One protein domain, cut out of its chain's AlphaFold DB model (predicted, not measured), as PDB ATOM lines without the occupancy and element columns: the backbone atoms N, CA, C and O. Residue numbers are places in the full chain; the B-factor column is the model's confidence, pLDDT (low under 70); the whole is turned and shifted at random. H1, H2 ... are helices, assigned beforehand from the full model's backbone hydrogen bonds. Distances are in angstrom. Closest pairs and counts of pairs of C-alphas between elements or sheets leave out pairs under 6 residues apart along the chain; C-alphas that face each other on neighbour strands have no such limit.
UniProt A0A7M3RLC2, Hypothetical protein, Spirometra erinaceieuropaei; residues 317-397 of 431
ATOM      1  N   LEU A 317     -59.522  27.431 -47.086       71.06
ATOM      2  CA  LEU A 317     -58.620  28.020 -46.089       71.06
ATOM      3  C   LEU A 317     -59.343  29.055 -45.222       71.06
ATOM      4  O   LEU A 317     -60.356  29.623 -45.637       71.06
ATOM      5  N   THR A 318     -58.784  29.366 -44.047       79.88
ATOM      6  CA  THR A 318     -59.323  30.448 -43.213       79.88
ATOM      7  C   THR A 318     -59.280  31.781 -43.981       79.88
ATOM      8  O   THR A 318     -58.346  32.021 -44.762       79.88
ATOM      9  N   PRO A 319     -60.261  32.687 -43.782       79.00
ATOM     10  CA  PRO A 319     -60.315  33.967 -44.495       79.00
ATOM     11  C   PRO A 319     -59.019  34.780 -44.383       79.00
ATOM     12  O   PRO A 319     -58.605  35.434 -45.343       79.00
ATOM     13  N   ARG A 320     -58.341  34.694 -43.231       82.56
ATOM     14  CA  ARG A 320     -57.079  35.387 -42.947       82.56
ATOM     15  C   ARG A 320     -55.910  34.790 -43.746       82.56
ATOM     16  O   ARG A 320     -55.190  35.544 -44.398       82.56
ATOM     17  N   VAL A 321     -55.774  33.462 -43.807       82.94
ATOM     18  CA  VAL A 321     -54.739  32.786 -44.619       82.94
ATOM     19  C   VAL A 321     -54.981  32.989 -46.118       82.94
ATOM     20  O   VAL A 321     -54.041  33.279 -46.861       82.94
ATOM     21  N   SER A 322     -56.238  32.922 -46.567       82.19
ATOM     22  CA  SER A 322     -56.611  33.221 -47.956       82.19
ATOM     23  C   SER A 322     -56.231  34.654 -48.341       82.19
ATOM     24  O   SER A 322     -55.634  34.883 -49.396       82.19
ATOM     25  N   LYS A 323     -56.483  35.627 -47.451       83.19
ATOM     26  CA  LYS A 323     -56.114  37.030 -47.668       83.19
ATOM     27  C   LYS A 323     -54.599  37.236 -47.763       83.19
ATOM     28  O   LYS A 323     -54.157  37.967 -48.645       83.19
ATOM     29  N   LEU A 324     -53.808  36.564 -46.919       84.75
ATOM     30  CA  LEU A 324     -52.341  36.586 -47.004       84.75
ATOM     31  C   LEU A 324     -51.847  36.021 -48.341       84.75
ATOM     32  O   LEU A 324     -51.037  36.649 -49.019       84.75
ATOM     33  N   CYS A 325     -52.375  34.870 -48.761       82.75
ATOM     34  CA  CYS A 325     -51.962  34.221 -50.005       82.75
ATOM     35  C   CYS A 325     -52.301  35.054 -51.252       82.75
ATOM     36  O   CYS A 325     -51.522  35.081 -52.200       82.75
ATOM     37  N   GLN A 326     -53.414  35.796 -51.236       79.94
ATOM     38  CA  GLN A 326     -53.786  36.726 -52.311       79.94
ATOM     39  C   GLN A 326     -52.821  37.916 -52.457       79.94
ATOM     40  O   GLN A 326     -52.761  38.527 -53.527       79.94
ATOM     41  N   MET A 327     -52.084  38.261 -51.397       80.81
ATOM     42  CA  MET A 327     -51.124  39.369 -51.388       80.81
ATOM     43  C   MET A 327     -49.694  38.932 -51.725       80.81
ATOM     44  O   MET A 327     -48.859  39.780 -52.037       80.81
ATOM     45  N   LEU A 328     -49.400  37.632 -51.686       78.06
ATOM     46  CA  LEU A 328     -48.079  37.064 -51.942       78.06
ATOM     47  C   LEU A 328     -47.882  36.674 -53.414       78.06
ATOM     48  O   LEU A 328     -48.831  36.459 -54.169       78.06
ATOM     49  N   THR A 329     -46.622  36.544 -53.832       76.44
ATOM     50  CA  THR A 329     -46.288  35.834 -55.079       76.44
ATOM     51  C   THR A 329     -46.758  34.377 -55.005       76.44
ATOM     52  O   THR A 329     -46.774  33.788 -53.927       76.44
ATOM     53  N   GLY A 330     -47.091  33.764 -56.148       72.25
ATOM     54  CA  GLY A 330     -47.589  32.378 -56.177       72.25
ATOM     55  C   GLY A 330     -46.648  31.376 -55.494       72.25
ATOM     56  O   GLY A 330     -47.097  30.548 -54.711       72.25
ATOM     57  N   TYR A 331     -45.336  31.527 -55.703       74.75
ATOM     58  CA  TYR A 331     -44.320  30.714 -55.032       74.75
ATOM     59  C   TYR A 331     -44.333  30.893 -53.506       74.75
ATOM     60  O   TYR A 331     -44.364  29.916 -52.762       74.75
ATOM     61  N   ALA A 332     -44.357  32.138 -53.024       78.81
ATOM     62  CA  ALA A 332     -44.374  32.411 -51.591       78.81
ATOM     63  C   ALA A 332     -45.688  31.983 -50.920       78.81
ATOM     64  O   ALA A 332     -45.665  31.521 -49.782       78.81
ATOM     65  N   ALA A 333     -46.815  32.082 -51.629       84.38
ATOM     66  CA  ALA A 333     -48.091  31.556 -51.163       84.38
ATOM     67  C   ALA A 333     -48.035  30.029 -50.997       84.38
ATOM     68  O   ALA A 333     -48.454  29.521 -49.964       84.38
ATOM     69  N   GLU A 334     -47.453  29.285 -51.944       80.06
ATOM     70  CA  GLU A 334     -47.264  27.832 -51.797       80.06
ATOM     71  C   GLU A 334     -46.363  27.467 -50.607       80.06
ATOM     72  O   GLU A 334     -46.657  26.520 -49.875       80.06
ATOM     73  N   VAL A 335     -45.276  28.215 -50.393       84.06
ATOM     74  CA  VAL A 335     -44.375  28.025 -49.243       84.06
ATOM     75  C   VAL A 335     -45.108  28.287 -47.924       84.06
ATOM     76  O   VAL A 335     -44.985  27.495 -46.988       84.06
ATOM     77  N   LEU A 336     -45.913  29.352 -47.863       87.56
ATOM     78  CA  LEU A 336     -46.748  29.675 -46.707       87.56
ATOM     79  C   LEU A 336     -47.779  28.575 -46.426       87.56
ATOM     80  O   LEU A 336     -47.904  28.139 -45.286       87.56
ATOM     81  N   LEU A 337     -48.483  28.093 -47.452       87.56
ATOM     82  CA  LEU A 337     -49.489  27.043 -47.296       87.56
ATOM     83  C   LEU A 337     -48.889  25.748 -46.755       87.56
ATOM     84  O   LEU A 337     -49.427  25.184 -45.809       87.56
ATOM     85  N   LYS A 338     -47.746  25.312 -47.294       86.31
ATOM     86  CA  LYS A 338     -47.037  24.131 -46.778       86.31
ATOM     87  C   LYS A 338     -46.665  24.293 -45.306       86.31
ATOM     88  O   LYS A 338     -46.804  23.343 -44.543       86.31
ATOM     89  N   HIS A 339     -46.225  25.487 -44.907       89.44
ATOM     90  CA  HIS A 339     -45.895  25.785 -43.513       89.44
ATOM     91  C   HIS A 339     -47.121  25.720 -42.599       89.44
ATOM     92  O   HIS A 339     -47.056  25.079 -41.553       89.44
ATOM     93  N   VAL A 340     -48.237  26.338 -42.998       88.25
ATOM     94  CA  VAL A 340     -49.488  26.335 -42.223       88.25
ATOM     95  C   VAL A 340     -50.051  24.920 -42.096       88.25
ATOM     96  O   VAL A 340     -50.362  24.493 -40.990       88.25
ATOM     97  N   SER A 341     -50.107  24.158 -43.191       85.19
ATOM     98  CA  SER A 341     -50.588  22.771 -43.169       85.19
ATOM     99  C   SER A 341     -49.716  21.858 -42.304       85.19
ATOM    100  O   SER A 341     -50.249  21.015 -41.591       85.19
ATOM    101  N   ALA A 342     -48.391  22.035 -42.323       85.44
ATOM    102  CA  ALA A 342     -47.474  21.227 -41.517       85.44
ATOM    103  C   ALA A 342     -47.505  21.567 -40.015       85.44
ATOM    104  O   ALA A 342     -47.040  20.771 -39.206       85.44
ATOM    105  N   ASN A 343     -48.029  22.736 -39.630       84.69
ATOM    106  CA  ASN A 343     -47.958  23.249 -38.259       84.69
ATOM    107  C   ASN A 343     -49.331  23.658 -37.692       84.69
ATOM    108  O   ASN A 343     -49.394  24.477 -36.777       84.69
ATOM    109  N   GLY A 344     -50.428  23.087 -38.202       73.50
ATOM    110  CA  GLY A 344     -51.800  23.461 -37.822       73.50
ATOM    111  C   GLY A 344     -52.161  23.257 -36.341       73.50
ATOM    112  O   GLY A 344     -53.124  23.846 -35.867       73.50
ATOM    113  N   ASN A 345     -51.374  22.474 -35.595       77.81
ATOM    114  CA  ASN A 345     -51.597  22.204 -34.166       77.81
ATOM    115  C   ASN A 345     -50.857  23.176 -33.231       77.81
ATOM    116  O   ASN A 345     -51.017  23.111 -32.012       77.81
ATOM    117  N   VAL A 346     -50.018  24.060 -33.774       83.56
ATOM    118  CA  VAL A 346     -49.234  25.001 -32.972       83.56
ATOM    119  C   VAL A 346     -50.134  26.141 -32.506       83.56
ATOM    120  O   VAL A 346     -50.634  26.899 -33.329       83.56
ATOM    121  N   LYS A 347     -50.304  26.294 -31.187       76.88
ATOM    122  CA  LYS A 347     -51.112  27.370 -30.570       76.88
ATOM    123  C   LYS A 347     -50.302  28.581 -30.094       76.88
ATOM    124  O   LYS A 347     -50.878  29.591 -29.701       76.88
ATOM    125  N   LEU A 348     -48.973  28.486 -30.122       82.06
ATOM    126  CA  LEU A 348     -48.081  29.585 -29.751       82.06
ATOM    127  C   LEU A 348     -48.319  30.794 -30.661       82.06
ATOM    128  O   LEU A 348     -48.517  30.639 -31.868       82.06
ATOM    129  N   CYS A 349     -48.285  31.988 -30.075       77.62
ATOM    130  CA  CYS A 349     -48.412  33.253 -30.787       77.62
ATOM    131  C   CYS A 349     -47.095  34.011 -30.790       77.62
ATOM    132  O   CYS A 349     -46.262  33.847 -29.902       77.62
ATOM    133  N   SER A 350     -46.908  34.832 -31.819       85.69
ATOM    134  CA  SER A 350     -45.845  35.828 -31.804       85.69
ATOM    135  C   SER A 350     -46.201  36.958 -30.836       85.69
ATOM    136  O   SER A 350     -47.372  37.167 -30.548       85.69
ATOM    137  N   GLU A 351     -45.211  37.721 -30.383       82.62
ATOM    138  CA  GLU A 351     -45.435  38.940 -29.590       82.62
ATOM    139  C   GLU A 351     -45.882  40.126 -30.465       82.62
ATOM    140  O   GLU A 351     -46.433  41.105 -29.966       82.62
ATOM    141  N   ALA A 352     -45.666  40.041 -31.784       82.75
ATOM    142  CA  ALA A 352     -45.963  41.104 -32.736       82.75
ATOM    143  C   ALA A 352     -46.492  40.574 -34.079       82.75
ATOM    144  O   ALA A 352     -46.257  39.430 -34.475       82.75
ATOM    145  N   VAL A 353     -47.194  41.450 -34.808       83.56
ATOM    146  CA  VAL A 353     -47.910  41.113 -36.050       83.56
ATOM    147  C   VAL A 353     -46.995  40.893 -37.258       83.56
ATOM    148  O   VAL A 353     -47.397  40.230 -38.206       83.56
ATOM    149  N   ASP A 354     -45.782  41.442 -37.265       80.81
ATOM    150  CA  ASP A 354     -44.893  41.454 -38.435       80.81
ATOM    151  C   ASP A 354     -43.482  40.916 -38.151       80.81
ATOM    152  O   ASP A 354     -42.634  40.913 -39.046       80.81
ATOM    153  N   THR A 355     -43.227  40.445 -36.931       83.94
ATOM    154  CA  THR A 355     -41.954  39.848 -36.518       83.94
ATOM    155  C   THR A 355     -42.201  38.551 -35.764       83.94
ATOM    156  O   THR A 355     -43.205  38.392 -35.077       83.94
ATOM    157  N   CYS A 356     -41.296  37.586 -35.915       87.69
ATOM    158  CA  CYS A 356     -41.275  36.366 -35.115       87.69
ATOM    159  C   CYS A 356     -39.863  35.779 -35.097       87.69
ATOM    160  O   CYS A 356     -39.183  35.723 -36.121       87.69
ATOM    161  N   SER A 357     -39.435  35.264 -33.948       88.25
ATOM    162  CA  SER A 357     -38.117  34.652 -33.776       88.25
ATOM    163  C   SER A 357     -38.020  33.229 -34.350       88.25
ATOM    164  O   SER A 357     -36.942  32.634 -34.307       88.25
ATOM    165  N   CYS A 358     -39.087  32.660 -34.919       86.94
ATOM    166  CA  CYS A 358     -39.055  31.297 -35.451       86.94
ATOM    167  C   CYS A 358     -38.212  31.168 -36.736       86.94
ATOM    168  O   CYS A 358     -38.114  32.095 -37.546       86.94
ATOM    169  N   ARG A 359     -37.655  29.971 -36.961       85.81
ATOM    170  CA  ARG A 359     -36.800  29.664 -38.121       85.81
ATOM    171  C   ARG A 359     -37.481  29.960 -39.460       85.81
ATOM    172  O   ARG A 359     -36.838  30.481 -40.367       85.81
ATOM    173  N   PHE A 360     -38.776  29.666 -39.579       89.31
ATOM    174  CA  PHE A 360     -39.531  29.936 -40.804       89.31
ATOM    175  C   PHE A 360     -39.558  31.433 -41.135       89.31
ATOM    176  O   PHE A 360     -39.206  31.819 -42.247       89.31
ATOM    177  N   HIS A 361     -39.910  32.281 -40.164       88.00
ATOM    178  CA  HIS A 361     -39.994  33.723 -40.379       88.00
ATOM    179  C   HIS A 361     -38.618  34.350 -40.635       88.00
ATOM    180  O   HIS A 361     -38.497  35.165 -41.545       88.00
ATOM    181  N   ARG A 362     -37.565  33.931 -39.920       84.19
ATOM    182  CA  ARG A 362     -36.200  34.430 -40.178       84.19
ATOM    183  C   ARG A 362     -35.719  34.114 -41.597       84.19
ATOM    184  O   ARG A 362     -35.121  34.970 -42.237       84.19
ATOM    185  N   ASN A 363     -36.008  32.911 -42.093       82.00
ATOM    186  CA  ASN A 363     -35.536  32.467 -43.407       82.00
ATOM    187  C   ASN A 363     -36.361  33.043 -44.560       82.00
ATOM    188  O   ASN A 363     -35.814  33.392 -45.604       82.00
ATOM    189  N   TRP A 364     -37.680  33.118 -44.387       82.38
ATOM    190  CA  TRP A 364     -38.591  33.459 -45.475       82.38
ATOM    191  C   TRP A 364     -39.147  34.875 -45.388       82.38
ATOM    192  O   TRP A 364     -39.640  35.367 -46.394       82.38
ATOM    193  N   GLN A 365     -39.093  35.546 -44.234       86.25
ATOM    194  CA  GLN A 365     -39.792  36.819 -43.994       86.25
ATOM    195  C   GLN A 365     -41.280  36.742 -44.388       86.25
ATOM    196  O   GLN A 365     -41.857  37.677 -44.945       86.25
ATOM    197  N   LEU A 366     -41.891  35.579 -44.157       90.94
ATOM    198  CA  LEU A 366     -43.314  35.315 -44.357       90.94
ATOM    199  C   LEU A 366     -44.008  35.179 -42.993       90.94
ATOM    200  O   LEU A 366     -43.343  34.822 -42.011       90.94
ATOM    201  N   PRO A 367     -45.327  35.426 -42.905       89.50
ATOM    202  CA  PRO A 367     -46.090  35.188 -41.684       89.50
ATOM    203  C   PRO A 367     -46.014  33.702 -41.321       89.50
ATOM    204  O   PRO A 367     -46.498  32.853 -42.058       89.50
ATOM    205  N   CYS A 368     -45.360  33.360 -40.214       91.69
ATOM    206  CA  CYS A 368     -45.384  31.991 -39.703       91.69
ATOM    207  C   CYS A 368     -46.724  31.705 -39.004       91.69
ATOM    208  O   CYS A 368     -47.491  32.627 -38.729       91.69
ATOM    209  N   VAL A 369     -46.974  30.445 -38.632       90.31
ATOM    210  CA  VAL A 369     -48.154  30.073 -37.826       90.31
ATOM    211  C   VAL A 369     -48.287  30.888 -36.536       90.31
ATOM    212  O   VAL A 369     -49.391  31.281 -36.203       90.31
ATOM    213  N   HIS A 370     -47.187  31.263 -35.874       92.25
ATOM    214  CA  HIS A 370     -47.260  32.094 -34.665       92.25
ATOM    215  C   HIS A 370     -47.784  33.508 -34.944       92.25
ATOM    216  O   HIS A 370     -48.535  34.066 -34.150       92.25
ATOM    217  N   ILE A 371     -47.393  34.092 -36.080       90.12
ATOM    218  CA  ILE A 371     -47.894  35.397 -36.524       90.12
ATOM    219  C   ILE A 371     -49.361  35.271 -36.945       90.12
ATOM    220  O   ILE A 371     -50.164  36.133 -36.612       90.12
ATOM    221  N   ILE A 372     -49.731  34.190 -37.638       89.88
ATOM    222  CA  ILE A 372     -51.122  33.941 -38.044       89.88
ATOM    223  C   ILE A 372     -52.023  33.785 -36.815       89.88
ATOM    224  O   ILE A 372     -53.053  34.447 -36.747       89.88
ATOM    225  N   ASN A 373     -51.600  33.019 -35.812       89.25
ATOM    226  CA  ASN A 373     -52.337  32.879 -34.558       89.25
ATOM    227  C   ASN A 373     -52.473  34.228 -33.832       89.25
ATOM    228  O   ASN A 373     -53.550  34.550 -33.341       89.25
ATOM    229  N   TYR A 374     -51.421  35.057 -33.821       88.69
ATOM    230  CA  TYR A 374     -51.481  36.404 -33.242       88.69
ATOM    231  C   TYR A 374     -52.478  37.311 -33.980       88.69
ATOM    232  O   TYR A 374     -53.239  38.041 -33.342       88.69
ATOM    233  N   ILE A 375     -52.509  37.252 -35.318       87.94
ATOM    234  CA  ILE A 375     -53.491  37.961 -36.155       87.94
ATOM    235  C   ILE A 375     -54.913  37.507 -35.819       87.94
ATOM    236  O   ILE A 375     -55.809  38.345 -35.731       87.94
ATOM    237  N   GLU A 376     -55.119  36.200 -35.649       86.00
ATOM    238  CA  GLU A 376     -56.423  35.618 -35.332       86.00
ATOM    239  C   GLU A 376     -56.889  36.002 -33.923       86.00
ATOM    240  O   GLU A 376     -58.021  36.453 -33.769       86.00
ATOM    241  N   GLN A 377     -56.011  35.926 -32.920       86.38
ATOM    242  CA  GLN A 377     -56.329  36.283 -31.533       86.38
ATOM    243  C   GLN A 377     -56.628  37.773 -31.343       86.38
ATOM    244  O   GLN A 377     -57.519  38.127 -30.579       86.38
ATOM    245  N   ASN A 378     -55.910  38.649 -32.049       86.31
ATOM    246  CA  ASN A 378     -56.032  40.103 -31.890       86.31
ATOM    247  C   ASN A 378     -56.897  40.762 -32.979       86.31
ATOM    248  O   ASN A 378     -56.960  41.987 -33.064       86.31
ATOM    249  N   ASN A 379     -57.532  39.960 -33.842       85.44
ATOM    250  CA  ASN A 379     -58.356  40.405 -34.967       85.44
ATOM    251  C   ASN A 379     -57.684  41.480 -35.852       85.44
ATOM    252  O   ASN A 379     -58.303  42.464 -36.263       85.44
ATOM    253  N   ILE A 380     -56.392  41.306 -36.138       84.00
ATOM    254  CA  ILE A 380     -55.601  42.294 -36.878       84.00
ATOM    255  C   ILE A 380     -55.779  42.095 -38.389       84.00
ATOM    256  O   ILE A 380     -55.994  40.988 -38.883       84.00
ATOM    257  N   GLU A 381     -55.670  43.173 -39.165       84.44
ATOM    258  CA  GLU A 381     -55.686  43.073 -40.622       84.44
ATOM    259  C   GLU A 381     -54.447  42.317 -41.163       84.44
ATOM    260  O   GLU A 381     -53.312  42.738 -40.909       84.44
ATOM    261  N   PRO A 382     -54.625  41.239 -41.961       84.69
ATOM    262  CA  PRO A 382     -53.538  40.384 -42.451       84.69
ATOM    263  C   PRO A 382     -52.440  41.112 -43.219       84.69
ATOM    264  O   PRO A 382     -51.287  40.687 -43.219       84.69
ATOM    265  N   CYS A 383     -52.775  42.229 -43.870       81.75
ATOM    266  CA  CYS A 383     -51.806  43.036 -44.601       81.75
ATOM    267  C   CYS A 383     -50.677  43.564 -43.700       81.75
ATOM    268  O   CYS A 383     -49.555  43.724 -44.181       81.75
ATOM    269  N   ARG A 384     -50.934  43.764 -42.398       81.81
ATOM    270  CA  ARG A 384     -49.927  44.242 -41.439       81.81
ATOM    271  C   ARG A 384     -48.794  43.238 -41.236       81.81
ATOM    272  O   ARG A 384     -47.650  43.651 -41.096       81.81
ATOM    273  N   ALA A 385     -49.076  41.941 -41.336       84.81
ATOM    274  CA  ALA A 385     -48.063  40.891 -41.214       84.81
ATOM    275  C   ALA A 385     -47.124  40.774 -42.421       84.81
ATOM    276  O   ALA A 385     -46.124  40.058 -42.381       84.81
ATOM    277  N   LEU A 386     -47.443  41.478 -43.508       84.94
ATOM    278  CA  LEU A 386     -46.687  41.464 -44.754       84.94
ATOM    279  C   LEU A 386     -45.872  42.743 -44.979       84.94
ATOM    280  O   LEU A 386     -45.174  42.832 -45.985       84.94
ATOM    281  N   LEU A 387     -45.905  43.708 -44.049       77.38
ATOM    282  CA  LEU A 387     -45.232  45.008 -44.199       77.38
ATOM    283  C   LEU A 387     -43.723  44.888 -44.448       77.38
ATOM    284  O   LEU A 387     -43.165  45.658 -45.226       77.38
ATOM    285  N   LYS A 388     -43.075  43.902 -43.822       74.50
ATOM    286  CA  LYS A 388     -41.638  43.618 -43.971       74.50
ATOM    287  C   LYS A 388     -41.346  42.464 -44.935       74.50
ATOM    288  O   LYS A 388     -40.197  42.059 -45.083       74.50
ATOM    289  N   SER A 389     -42.369  41.911 -45.587       76.50
ATOM    290  CA  SER A 389     -42.205  40.740 -46.441       76.50
ATOM    291  C   SER A 389     -41.753  41.130 -47.847       76.50
ATOM    292  O   SER A 389     -42.445  41.838 -48.576       76.50
ATOM    293  N   ARG A 390     -40.610  40.591 -48.280       77.06
ATOM    294  CA  ARG A 390     -40.077  40.783 -49.644       77.06
ATOM    295  C   ARG A 390     -40.879  40.078 -50.750       77.06
ATOM    296  O   ARG A 390     -40.545  40.212 -51.923       77.06
ATOM    297  N   TRP A 391     -41.893  39.293 -50.390       76.06
ATOM    298  CA  TRP A 391     -42.612  38.392 -51.299       76.06
ATOM    299  C   TRP A 391     -44.001  38.892 -51.704       76.06
ATOM    300  O   TRP A 391     -44.794  38.131 -52.266       76.06
ATOM    301  N   VAL A 392     -44.310  40.153 -51.406       75.62
ATOM    302  CA  VAL A 392     -45.620  40.762 -51.636       75.62
ATOM    303  C   VAL A 392     -45.770  41.198 -53.090       75.62
ATOM    304  O   VAL A 392     -44.933  41.907 -53.642       75.62
ATOM    305  N   PHE A 393     -46.872  40.780 -53.705       53.62
ATOM    306  CA  PHE A 393     -47.248  41.094 -55.082       53.62
ATOM    307  C   PHE A 393     -48.305  42.213 -55.162       53.62
ATOM    308  O   PHE A 393     -48.370  42.926 -56.164       53.62
ATOM    309  N   ARG A 394     -49.119  42.402 -54.108       52.28
ATOM    310  CA  ARG A 394     -50.141  43.463 -54.003       52.28
ATOM    311  C   ARG A 394     -50.270  43.999 -52.573       52.28
ATOM    312  O   ARG A 394     -50.596  43.244 -51.665       52.28
ATOM    313  N   LEU A 395     -50.108  45.311 -52.405       43.12
ATOM    314  CA  LEU A 395     -50.527  46.072 -51.223       43.12
ATOM    315  C   LEU A 395     -51.488  47.168 -51.692       43.12
ATOM    316  O   LEU A 395     -51.059  48.258 -52.064       43.12
ATOM    317  N   ASP A 396     -52.787  46.872 -51.703       40.34
ATOM    318  CA  ASP A 396     -53.793  47.931 -51.618       40.34
ATOM    319  C   ASP A 396     -54.004  48.190 -50.127       40.34
ATOM    320  O   ASP A 396     -54.726  47.467 -49.443       40.34
ATOM    321  N   VAL A 397     -53.272  49.169 -49.601       36.09
ATOM    322  CA  VAL A 397     -53.525  49.703 -48.264       36.09
ATOM    323  C   VAL A 397     -54.762  50.583 -48.400       36.09
ATOM    324  O   VAL A 397     -54.704  51.611 -49.075       36.09
TER     325      VAL A 397
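Overview. This is residues 317 to 397 of the 431 residues of the protein "Hypothetical protein" of Spirometra erinaceieuropaei (UniProt A0A7M3RLC2). This is a small rounded cluster of five helices, in which H1 and H2 make a helical hairpin, H5 packs on H1, and H4 stands crosswise to H2; H3 lies off on a far side of the cluster, near H2 but touching no helix. A long stretch with no named element, residues 343 to 358, leads from the last residue of H2 past H4 and round to H3. The printed part has 81 residues, with five named helices in the order H1, H2, H3, H4, H5 and no named strand; the class is all helix, and the helices hold 42 of the 81 residues. The whole is compact, with a radius of gyration of the C-alphas of 11.1 A, and the C-alphas span 28 by 24 by 23 A.

Along the chain. Begin at Leu 317 and go two residues on to C-alpha 319 at (-60.315, 33.967, -44.495), where H1 begins; it runs over residues 319 to 327 and is 12.7 A from first to last C-alpha. With two residues between, H2 follows H1: find C-alpha 330 at (-47.589, 32.378, -56.177), the first of H2, residues 330 to 342, the longest helix with 13 residues and 18.4 A from first to last C-alpha. After the long unnamed stretch you reach H3, residues 359 to 364, 8.5 A long. Then look for H4, residues 369 to 377, 12.0 A long. H5 is short, residues 382 to 386, 7.3 A from first to last C-alpha, and ends at C-alpha 386, printed at (-46.687, 41.464, -44.754).

Arrangement. Start from H1, the hub, which touches three other helices. H1 and H2 form a hairpin: they touch and run opposite ways at a shallow tilt of 29 degrees, and their closest C-alphas, those of Cys 325 and Ala 333, are 4.8 A apart. H2 touches H1 with residues 332 to 336 alone. H1 also touches H5, with the C-alphas of Leu 324 and Pro 382 the closest at 6.0 A. H1 and H4 only just touch, with 3 pairs of C-alphas within 8 A; the closest are those of Val 321 and Ile 372, 7.6 A apart, and the two helices run opposite ways at a steep tilt of 56 degrees. H4 and H5 likewise only just touch, with 3 pairs within 8 A, the closest being the C-alphas of Ile 375 and Pro 382 at 6.7 A. Look next at Val 340 and Val 369: their C-alphas, 5.9 A apart, are the closest of H2 and H4, which are close but not clearly touching and about perpendicular at 82 degrees. H2 and H3 are near each other, with a closest distance between C-alphas of 8.1 A. H3 is apart from H1, H4 and H5, and H2 is apart from H5. In the backbones of H1, H2, H3 and H4, every O i to N i+4 pair is within hydrogen-bond range; in H5 it is 0 of 1, while 2 of 2 O i to N i+3 pairs are within range.

Size, cuts and confidence. The two C-alphas farthest apart are those of Asn 345 and Asp 396, at 31.2 A, and from Leu 317 to Val 397 the C-alphas are 22.4 A apart. The printed part runs from 317 to 397 with no cut. The link from H2 to H3, 16 residues, is long; the links H1 to H2, H3 to H4 and H4 to H5 are tight. In the B-factor column you find a mean pLDDT of 81.0 for the printed part, and the model's confidence is low, under 70, at residues 393 to 397.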